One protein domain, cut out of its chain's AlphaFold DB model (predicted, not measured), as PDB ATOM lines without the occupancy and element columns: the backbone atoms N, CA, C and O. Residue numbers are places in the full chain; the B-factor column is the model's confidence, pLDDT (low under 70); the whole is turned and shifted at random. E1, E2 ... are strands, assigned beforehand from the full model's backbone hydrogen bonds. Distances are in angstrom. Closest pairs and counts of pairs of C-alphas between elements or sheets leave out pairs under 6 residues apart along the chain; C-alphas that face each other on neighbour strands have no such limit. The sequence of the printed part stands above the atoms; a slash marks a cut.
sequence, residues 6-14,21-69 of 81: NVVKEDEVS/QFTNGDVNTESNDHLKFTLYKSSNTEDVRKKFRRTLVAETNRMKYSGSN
ATOM      1  N   ASN A   6      -9.674  12.768  34.281       86.31
ATOM      2  CA  ASN A   6     -10.703  12.560  33.268       86.31
ATOM      3  C   ASN A   6     -10.426  13.455  32.059       86.31
ATOM      4  O   ASN A   6     -10.129  14.638  32.238       86.31
ATOM      5  N   VAL A   7     -10.560  12.919  30.846       86.81
ATOM      6  CA  VAL A   7     -10.491  13.711  29.608       86.81
ATOM      7  C   VAL A   7     -11.710  14.633  29.533       86.81
ATOM      8  O   VAL A   7     -12.835  14.214  29.812       86.81
ATOM      9  N   VAL A   8     -11.485  15.896  29.188       84.75
ATOM     10  CA  VAL A   8     -12.535  16.888  28.942       84.75
ATOM     11  C   VAL A   8     -12.912  16.825  27.465       84.75
ATOM     12  O   VAL A   8     -12.040  16.918  26.605       84.75
ATOM     13  N   LYS A   9     -14.204  16.646  27.180       84.69
ATOM     14  CA  LYS A   9     -14.743  16.734  25.818       84.69
ATOM     15  C   LYS A   9     -14.816  18.202  25.388       84.69
ATOM     16  O   LYS A   9     -15.020  19.065  26.237       84.69
ATOM     17  N   GLU A  10     -14.679  18.474  24.094       72.31
ATOM     18  CA  GLU A  10     -14.676  19.843  23.546       72.31
ATOM     19  C   GLU A  10     -15.947  20.634  23.911       72.31
ATOM     20  O   GLU A  10     -15.857  21.811  24.253       72.31
ATOM     21  N   ASP A  11     -17.100  19.966  23.990       72.31
ATOM     22  CA  ASP A  11     -18.388  20.587  24.343       72.31
ATOM     23  C   ASP A  11     -18.504  21.013  25.824       72.31
ATOM     24  O   ASP A  11     -19.431  21.726  26.203       72.31
ATOM     25  N   GLU A  12     -17.580  20.578  26.691       73.25
ATOM     26  CA  GLU A  12     -17.567  20.894  28.131       73.25
ATOM     27  C   GLU A  12     -16.575  22.015  28.495       73.25
ATOM     28  O   GLU A  12     -16.312  22.266  29.680       73.25
ATOM     29  N   VAL A  13     -15.971  22.673  27.505       65.69
ATOM     30  CA  VAL A  13     -14.974  23.717  27.749       65.69
ATOM     31  C   VAL A  13     -15.662  24.968  28.305       65.69
ATOM     32  O   VAL A  13     -16.515  25.587  27.678       65.69
ATOM     33  N   SER A  14     -15.289  25.334  29.535       68.19
ATOM     34  CA  SER A  14     -15.739  26.563  30.192       68.19
ATOM     35  C   SER A  14     -15.353  27.798  29.371       68.19
ATOM     36  O   SER A  14     -14.253  27.860  28.833       68.19
ATOM     37  N   GLN A  21       1.342  26.953  31.714       86.62
ATOM     38  CA  GLN A  21       2.731  26.938  31.278       86.62
ATOM     39  C   GLN A  21       3.176  25.486  31.088       86.62
ATOM     40  O   GLN A  21       2.981  24.644  31.972       86.62
ATOM     41  N   PHE A  22       3.750  25.188  29.926       88.69
ATOM     42  CA  PHE A  22       4.331  23.882  29.650       88.69
ATOM     43  C   PHE A  22       5.656  23.725  30.400       88.69
ATOM     44  O   PHE A  22       6.447  24.658  30.530       88.69
ATOM     45  N   THR A  23       5.885  22.530  30.932       86.31
ATOM     46  CA  THR A  23       7.060  22.229  31.768       86.31
ATOM     47  C   THR A  23       8.329  21.987  30.954       86.31
ATOM     48  O   THR A  23       9.428  22.069  31.494       86.31
ATOM     49  N   ASN A  24       8.183  21.704  29.661       86.12
ATOM     50  CA  ASN A  24       9.258  21.320  28.753       86.12
ATOM     51  C   ASN A  24       9.430  22.292  27.573       86.12
ATOM     52  O   ASN A  24       9.840  21.876  26.493       86.12
ATOM     53  N   GLY A  25       9.145  23.577  27.797       84.62
ATOM     54  CA  GLY A  25       9.288  24.639  26.799       84.62
ATOM     55  C   GLY A  25       8.001  24.929  26.034       84.62
ATOM     56  O   GLY A  25       6.939  24.405  26.365       84.62
ATOM     57  N   ASP A  26       8.103  25.789  25.026       86.00
ATOM     58  CA  ASP A  26       6.948  26.289  24.288       86.00
ATOM     59  C   ASP A  26       6.648  25.438  23.053       86.00
ATOM     60  O   ASP A  26       7.542  24.965  22.348       86.00
ATOM     61  N   VAL A  27       5.356  25.263  22.778       84.75
ATOM     62  CA  VAL A  27       4.893  24.604  21.559       84.75
ATOM     63  C   VAL A  27       5.108  25.557  20.388       84.75
ATOM     64  O   VAL A  27       4.518  26.634  20.350       84.75
ATOM     65  N   ASN A  28       5.908  25.145  19.406       83.69
ATOM     66  CA  ASN A  28       6.016  25.883  18.154       83.69
ATOM     67  C   ASN A  28       4.737  25.690  17.321       83.69
ATOM     68  O   ASN A  28       4.454  24.587  16.855       83.69
ATOM     69  N   THR A  29       3.971  26.764  17.138       75.81
ATOM     70  CA  THR A  29       2.748  26.778  16.322       75.81
ATOM     71  C   THR A  29       2.993  27.169  14.864       75.81
ATOM     72  O   THR A  29       2.076  27.078  14.056       75.81
ATOM     73  N   GLU A  30       4.201  27.621  14.519       77.69
ATOM     74  CA  GLU A  30       4.582  28.013  13.154       77.69
ATOM     75  C   GLU A  30       5.060  26.823  12.314       77.69
ATOM     76  O   GLU A  30       5.005  26.852  11.085       77.69
ATOM     77  N   SER A  31       5.516  25.746  12.956       66.25
ATOM     78  CA  SER A  31       5.735  24.482  12.258       66.25
ATOM     79  C   SER A  31       4.389  23.895  11.829       66.25
ATOM     80  O   SER A  31       3.514  23.737  12.673       66.25
ATOM     81  N   ASN A  32       4.253  23.489  10.559       61.78
ATOM     82  CA  ASN A  32       3.106  22.746   9.990       61.78
ATOM     83  C   ASN A  32       2.828  21.373  10.660       61.78
ATOM     84  O   ASN A  32       2.179  20.504  10.078       61.78
ATOM     85  N   ASP A  33       3.348  21.133  11.862       74.06
ATOM     86  CA  ASP A  33       3.046  19.942  12.632       74.06
ATOM     87  C   ASP A  33       1.587  19.988  13.096       74.06
ATOM     88  O   ASP A  33       1.109  20.979  13.651       74.06
ATOM     89  N   HIS A  34       0.872  18.881  12.890       83.50
ATOM     90  CA  HIS A  34      -0.480  18.724  13.406       83.50
ATOM     91  C   HIS A  34      -0.451  18.785  14.931       83.50
ATOM     92  O   HIS A  34       0.060  17.876  15.588       83.50
ATOM     93  N   LEU A  35      -1.014  19.858  15.477       87.75
ATOM     94  CA  LEU A  35      -1.081  20.091  16.907       87.75
ATOM     95  C   LEU A  35      -2.395  19.546  17.463       87.75
ATOM     96  O   LEU A  35      -3.477  19.991  17.079       87.75
ATOM     97  N   LYS A  36      -2.306  18.574  18.370       91.25
ATOM     98  CA  LYS A  36      -3.463  17.994  19.059       91.25
ATOM     99  C   LYS A  36      -3.435  18.370  20.527       91.25
ATOM    100  O   LYS A  36      -2.433  18.154  21.203       91.25
ATOM    101  N   PHE A  37      -4.549  18.885  21.031       90.50
ATOM    102  CA  PHE A  37      -4.699  19.199  22.445       90.50
ATOM    103  C   PHE A  37      -5.554  18.149  23.145       90.50
ATOM    104  O   PHE A  37      -6.551  17.665  22.617       90.50
ATOM    105  N   THR A  38      -5.175  17.795  24.366       93.81
ATOM    106  CA  THR A  38      -5.995  16.985  25.264       93.81
ATOM    107  C   THR A  38      -5.996  17.629  26.635       93.81
ATOM    108  O   THR A  38      -4.954  17.772  27.279       93.81
ATOM    109  N   LEU A  39      -7.182  18.035  27.082       92.19
ATOM    110  CA  LEU A  39      -7.382  18.624  28.394       92.19
ATOM    111  C   LEU A  39      -7.870  17.554  29.369       92.19
ATOM    112  O   LEU A  39      -8.845  16.850  29.116       92.19
ATOM    113  N   TYR A  40      -7.221  17.482  30.522       92.25
ATOM    114  CA  TYR A  40      -7.591  16.617  31.627       92.25
ATOM    115  C   TYR A  40      -8.072  17.444  32.818       92.25
ATOM    116  O   TYR A  40      -7.477  18.469  33.167       92.25
ATOM    117  N   LYS A  41      -9.117  16.965  33.494       91.31
ATOM    118  CA  LYS A  41      -9.611  17.489  34.774       91.31
ATOM    119  C   LYS A  41      -9.406  16.475  35.895       91.31
ATOM    120  O   LYS A  41      -9.481  15.270  35.670       91.31
ATOM    121  N   SER A  42      -9.164  16.966  37.110       90.38
ATOM    122  CA  SER A  42      -9.163  16.123  38.314       90.38
ATOM    123  C   SER A  42     -10.484  15.372  38.450       90.38
ATOM    124  O   SER A  42     -11.549  15.980  38.329       90.38
ATOM    125  N   SER A  43     -10.416  14.073  38.750       90.38
ATOM    126  CA  SER A  43     -11.599  13.293  39.129       90.38
ATOM    127  C   SER A  43     -12.045  13.560  40.568       90.38
ATOM    128  O   SER A  43     -13.194  13.304  40.911       90.38
ATOM    129  N   ASN A  44     -11.157  14.098  41.411       86.31
ATOM    130  CA  ASN A  44     -11.493  14.478  42.776       86.31
ATOM    131  C   ASN A  44     -12.252  15.810  42.757       86.31
ATOM    132  O   ASN A  44     -11.642  16.871  42.585       86.31
ATOM    133  N   THR A  45     -13.575  15.719  42.881       84.00
ATOM    134  CA  THR A  45     -14.514  16.846  42.885       84.00
ATOM    135  C   THR A  45     -14.848  17.343  44.292       84.00
ATOM    136  O   THR A  45     -15.255  18.495  44.436       84.00
ATOM    137  N   GLU A  46     -14.641  16.511  45.315       87.69
ATOM    138  CA  GLU A  46     -14.944  16.818  46.719       87.69
ATOM    139  C   GLU A  46     -13.957  17.828  47.320       87.69
ATOM    140  O   GLU A  46     -14.349  18.749  48.036       87.69
ATOM    141  N   ASP A  47     -12.666  17.711  46.997       86.19
ATOM    142  CA  ASP A  47     -11.642  18.636  47.480       86.19
ATOM    143  C   ASP A  47     -11.638  19.913  46.625       86.19
ATOM    144  O   ASP A  47     -11.232  19.914  45.459       86.19
ATOM    145  N   VAL A  48     -12.046  21.033  47.231       84.50
ATOM    146  CA  VAL A  48     -12.132  22.357  46.589       84.50
ATOM    147  C   VAL A  48     -10.811  22.784  45.940       84.50
ATOM    148  O   VAL A  48     -10.832  23.447  44.903       84.50
ATOM    149  N   ARG A  49      -9.658  22.374  46.481       81.94
ATOM    150  CA  ARG A  49      -8.342  22.678  45.895       81.94
ATOM    151  C   ARG A  49      -7.979  21.739  44.747       81.94
ATOM    152  O   ARG A  49      -7.162  22.099  43.899       81.94
ATOM    153  N   LYS A  50      -8.530  20.524  44.711       85.75
ATOM    154  CA  LYS A  50      -8.252  19.541  43.650       85.75
ATOM    155  C   LYS A  50      -9.238  19.631  42.494       85.75
ATOM    156  O   LYS A  50      -8.817  19.425  41.359       85.75
ATOM    157  N   LYS A  51     -10.494  20.023  42.730       86.56
ATOM    158  CA  LYS A  51     -11.542  20.067  41.695       86.56
ATOM    159  C   LYS A  51     -11.206  20.977  40.509       86.56
ATOM    160  O   LYS A  51     -11.628  20.713  39.383       86.56
ATOM    161  N   PHE A  52     -10.409  22.021  40.737       86.12
ATOM    162  CA  PHE A  52      -9.978  22.973  39.705       86.12
ATOM    163  C   PHE A  52      -8.642  22.625  39.045       86.12
ATOM    164  O   PHE A  52      -8.189  23.353  38.164       86.12
ATOM    165  N   ARG A  53      -8.013  21.509  39.425       90.06
ATOM    166  CA  ARG A  53      -6.780  21.060  38.783       90.06
ATOM    167  C   ARG A  53      -7.070  20.637  37.352       90.06
ATOM    168  O   ARG A  53      -8.005  19.867  37.088       90.06
ATOM    169  N   ARG A  54      -6.272  21.169  36.440       90.56
ATOM    170  CA  ARG A  54      -6.306  20.912  35.011       90.56
ATOM    171  C   ARG A  54      -4.894  20.628  34.527       90.56
ATOM    172  O   ARG A  54      -3.941  21.275  34.968       90.56
ATOM    173  N   THR A  55      -4.793  19.681  33.609       91.69
ATOM    174  CA  THR A  55      -3.559  19.351  32.898       91.69
ATOM    175  C   THR A  55      -3.854  19.408  31.412       91.69
ATOM    176  O   THR A  55      -4.799  18.769  30.960       91.69
ATOM    177  N   LEU A  56      -3.061  20.158  30.659       91.69
ATOM    178  CA  LEU A  56      -3.139  20.212  29.205       91.69
ATOM    179  C   LEU A  56      -1.936  19.478  28.630       91.69
ATOM    180  O   LEU A  56      -0.795  19.729  29.024       91.69
ATOM    181  N   VAL A  57      -2.213  18.577  27.697       92.88
ATOM    182  CA  VAL A  57      -1.201  17.932  26.871       92.88
ATOM    183  C   VAL A  57      -1.370  18.446  25.452       92.88
ATOM    184  O   VAL A  57      -2.470  18.397  24.906       92.88
ATOM    185  N   ALA A  58      -0.288  18.955  24.881       91.88
ATOM    186  CA  ALA A  58      -0.214  19.352  23.488       91.88
ATOM    187  C   ALA A  58       0.748  18.405  22.769       91.88
ATOM    188  O   ALA A  58       1.882  18.220  23.202       91.88
ATOM    189  N   GLU A  59       0.297  17.759  21.706       92.06
ATOM    190  CA  GLU A  59       1.056  16.750  20.976       92.06
ATOM    191  C   GLU A  59       1.310  17.221  19.549       92.06
ATOM    192  O   GLU A  59       0.376  17.577  18.832       92.06
ATOM    193  N   THR A  60       2.584  17.215  19.162       90.56
ATOM    194  CA  THR A  60       3.039  17.370  17.779       90.56
ATOM    195  C   THR A  60       3.587  16.038  17.273       90.56
ATOM    196  O   THR A  60       3.751  15.082  18.033       90.56
ATOM    197  N   ASN A  61       3.960  15.979  15.993       87.94
ATOM    198  CA  ASN A  61       4.613  14.800  15.413       87.94
ATOM    199  C   ASN A  61       5.964  14.458  16.070       87.94
ATOM    200  O   ASN A  61       6.452  13.339  15.936       87.94
ATOM    201  N   ARG A  62       6.596  15.430  16.740       87.06
ATOM    202  CA  ARG A  62       7.965  15.318  17.264       87.06
ATOM    203  C   ARG A  62       8.020  15.213  18.781       87.06
ATOM    204  O   ARG A  62       8.934  14.587  19.311       87.06
ATOM    205  N   MET A  63       7.095  15.864  19.487       88.88
ATOM    206  CA  MET A  63       7.153  15.988  20.940       88.88
ATOM    207  C   MET A  63       5.761  16.150  21.557       88.88
ATOM    208  O   MET A  63       4.838  16.683  20.942       88.88
ATOM    209  N   LYS A  64       5.634  15.721  22.816       91.19
ATOM    210  CA  LYS A  64       4.491  16.034  23.678       91.19
ATOM    211  C   LYS A  64       4.895  17.080  24.706       91.19
ATOM    212  O   LYS A  64       5.922  16.943  25.368       91.19
ATOM    213  N   TYR A  65       4.062  18.089  24.874       91.25
ATOM    214  CA  TYR A  65       4.213  19.155  25.849       91.25
ATOM    215  C   TYR A  65       3.153  18.983  26.921       91.25
ATOM    216  O   TYR A  65       1.985  18.748  26.611       91.25
ATOM    217  N   SER A  66       3.551  19.067  28.189       92.19
ATOM    218  CA  SER A  66       2.623  18.909  29.311       92.19
ATOM    219  C   SER A  66       2.710  20.086  30.267       92.19
ATOM    220  O   SER A  66       3.796  20.530  30.651       92.19
ATOM    221  N   GLY A  67       1.548  20.630  30.607       91.19
ATOM    222  CA  GLY A  67       1.421  21.778  31.484       91.19
ATOM    223  C   GLY A  67       0.243  21.601  32.428       91.19
ATOM    224  O   GLY A  67      -0.723  20.899  32.128       91.19
ATOM    225  N   SER A  68       0.333  22.218  33.601       90.94
ATOM    226  CA  SER A  68      -0.697  22.111  34.632       90.94
ATOM    227  C   SER A  68      -0.900  23.442  35.342       90.94
ATOM    228  O   SER A  68       0.033  24.227  35.486       90.94
ATOM    229  N   ASN A  69      -2.129  23.698  35.789       88.62
ATOM    230  CA  ASN A  69      -2.483  24.919  36.522       88.62
ATOM    231  C   ASN A  69      -2.320  24.776  38.048       88.62
ATOM    232  O   ASN A  69      -2.849  25.582  38.812       88.62
TER     233      ASN A  69
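This is residues 6 to 14 and 21 to 69 of the 81 residues of a protein of Paramuricea clavata (UniProt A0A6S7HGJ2). With little regular structure, this is a narrow three-stranded ribbon, E1, E2 and E3 side by side, with long loops running past its two ends. Residues 6 to 7 pair antiparallel with residues 40 to 41 of E1. The printed part has 58 residues, 18 of them in named strands: all strand, no named helix, order E1 - E2 - E3, antiparallel throughout. It is loose, radius of gyration of the C-alphas 13.0 A, spanning 41 by 25 by 15 A.

E1, residues 36 to 42, starts at C-alpha (-3.463, 17.994, 19.059) and measures 20.2 A. E2, residues 54 to 59, measures 16.4 A. E3, residues 64 to 68, measures 13.6 A and ends at C-alpha (-0.697, 22.111, 34.632).

The strands form a meander, each the antiparallel neighbour of the one before. Hairpin E1 and E2 has N 38 and O 57 at 2.8 A; hairpin E2 and E3 has N 58 and O 65 at 2.9 A.

Residues 15 to 20 are cut out, C-alphas 14 and 21 standing 18.5 A apart. The E1 to E2 link is long. Residues 13 to 14 and 31 to 32 have pLDDT under 70.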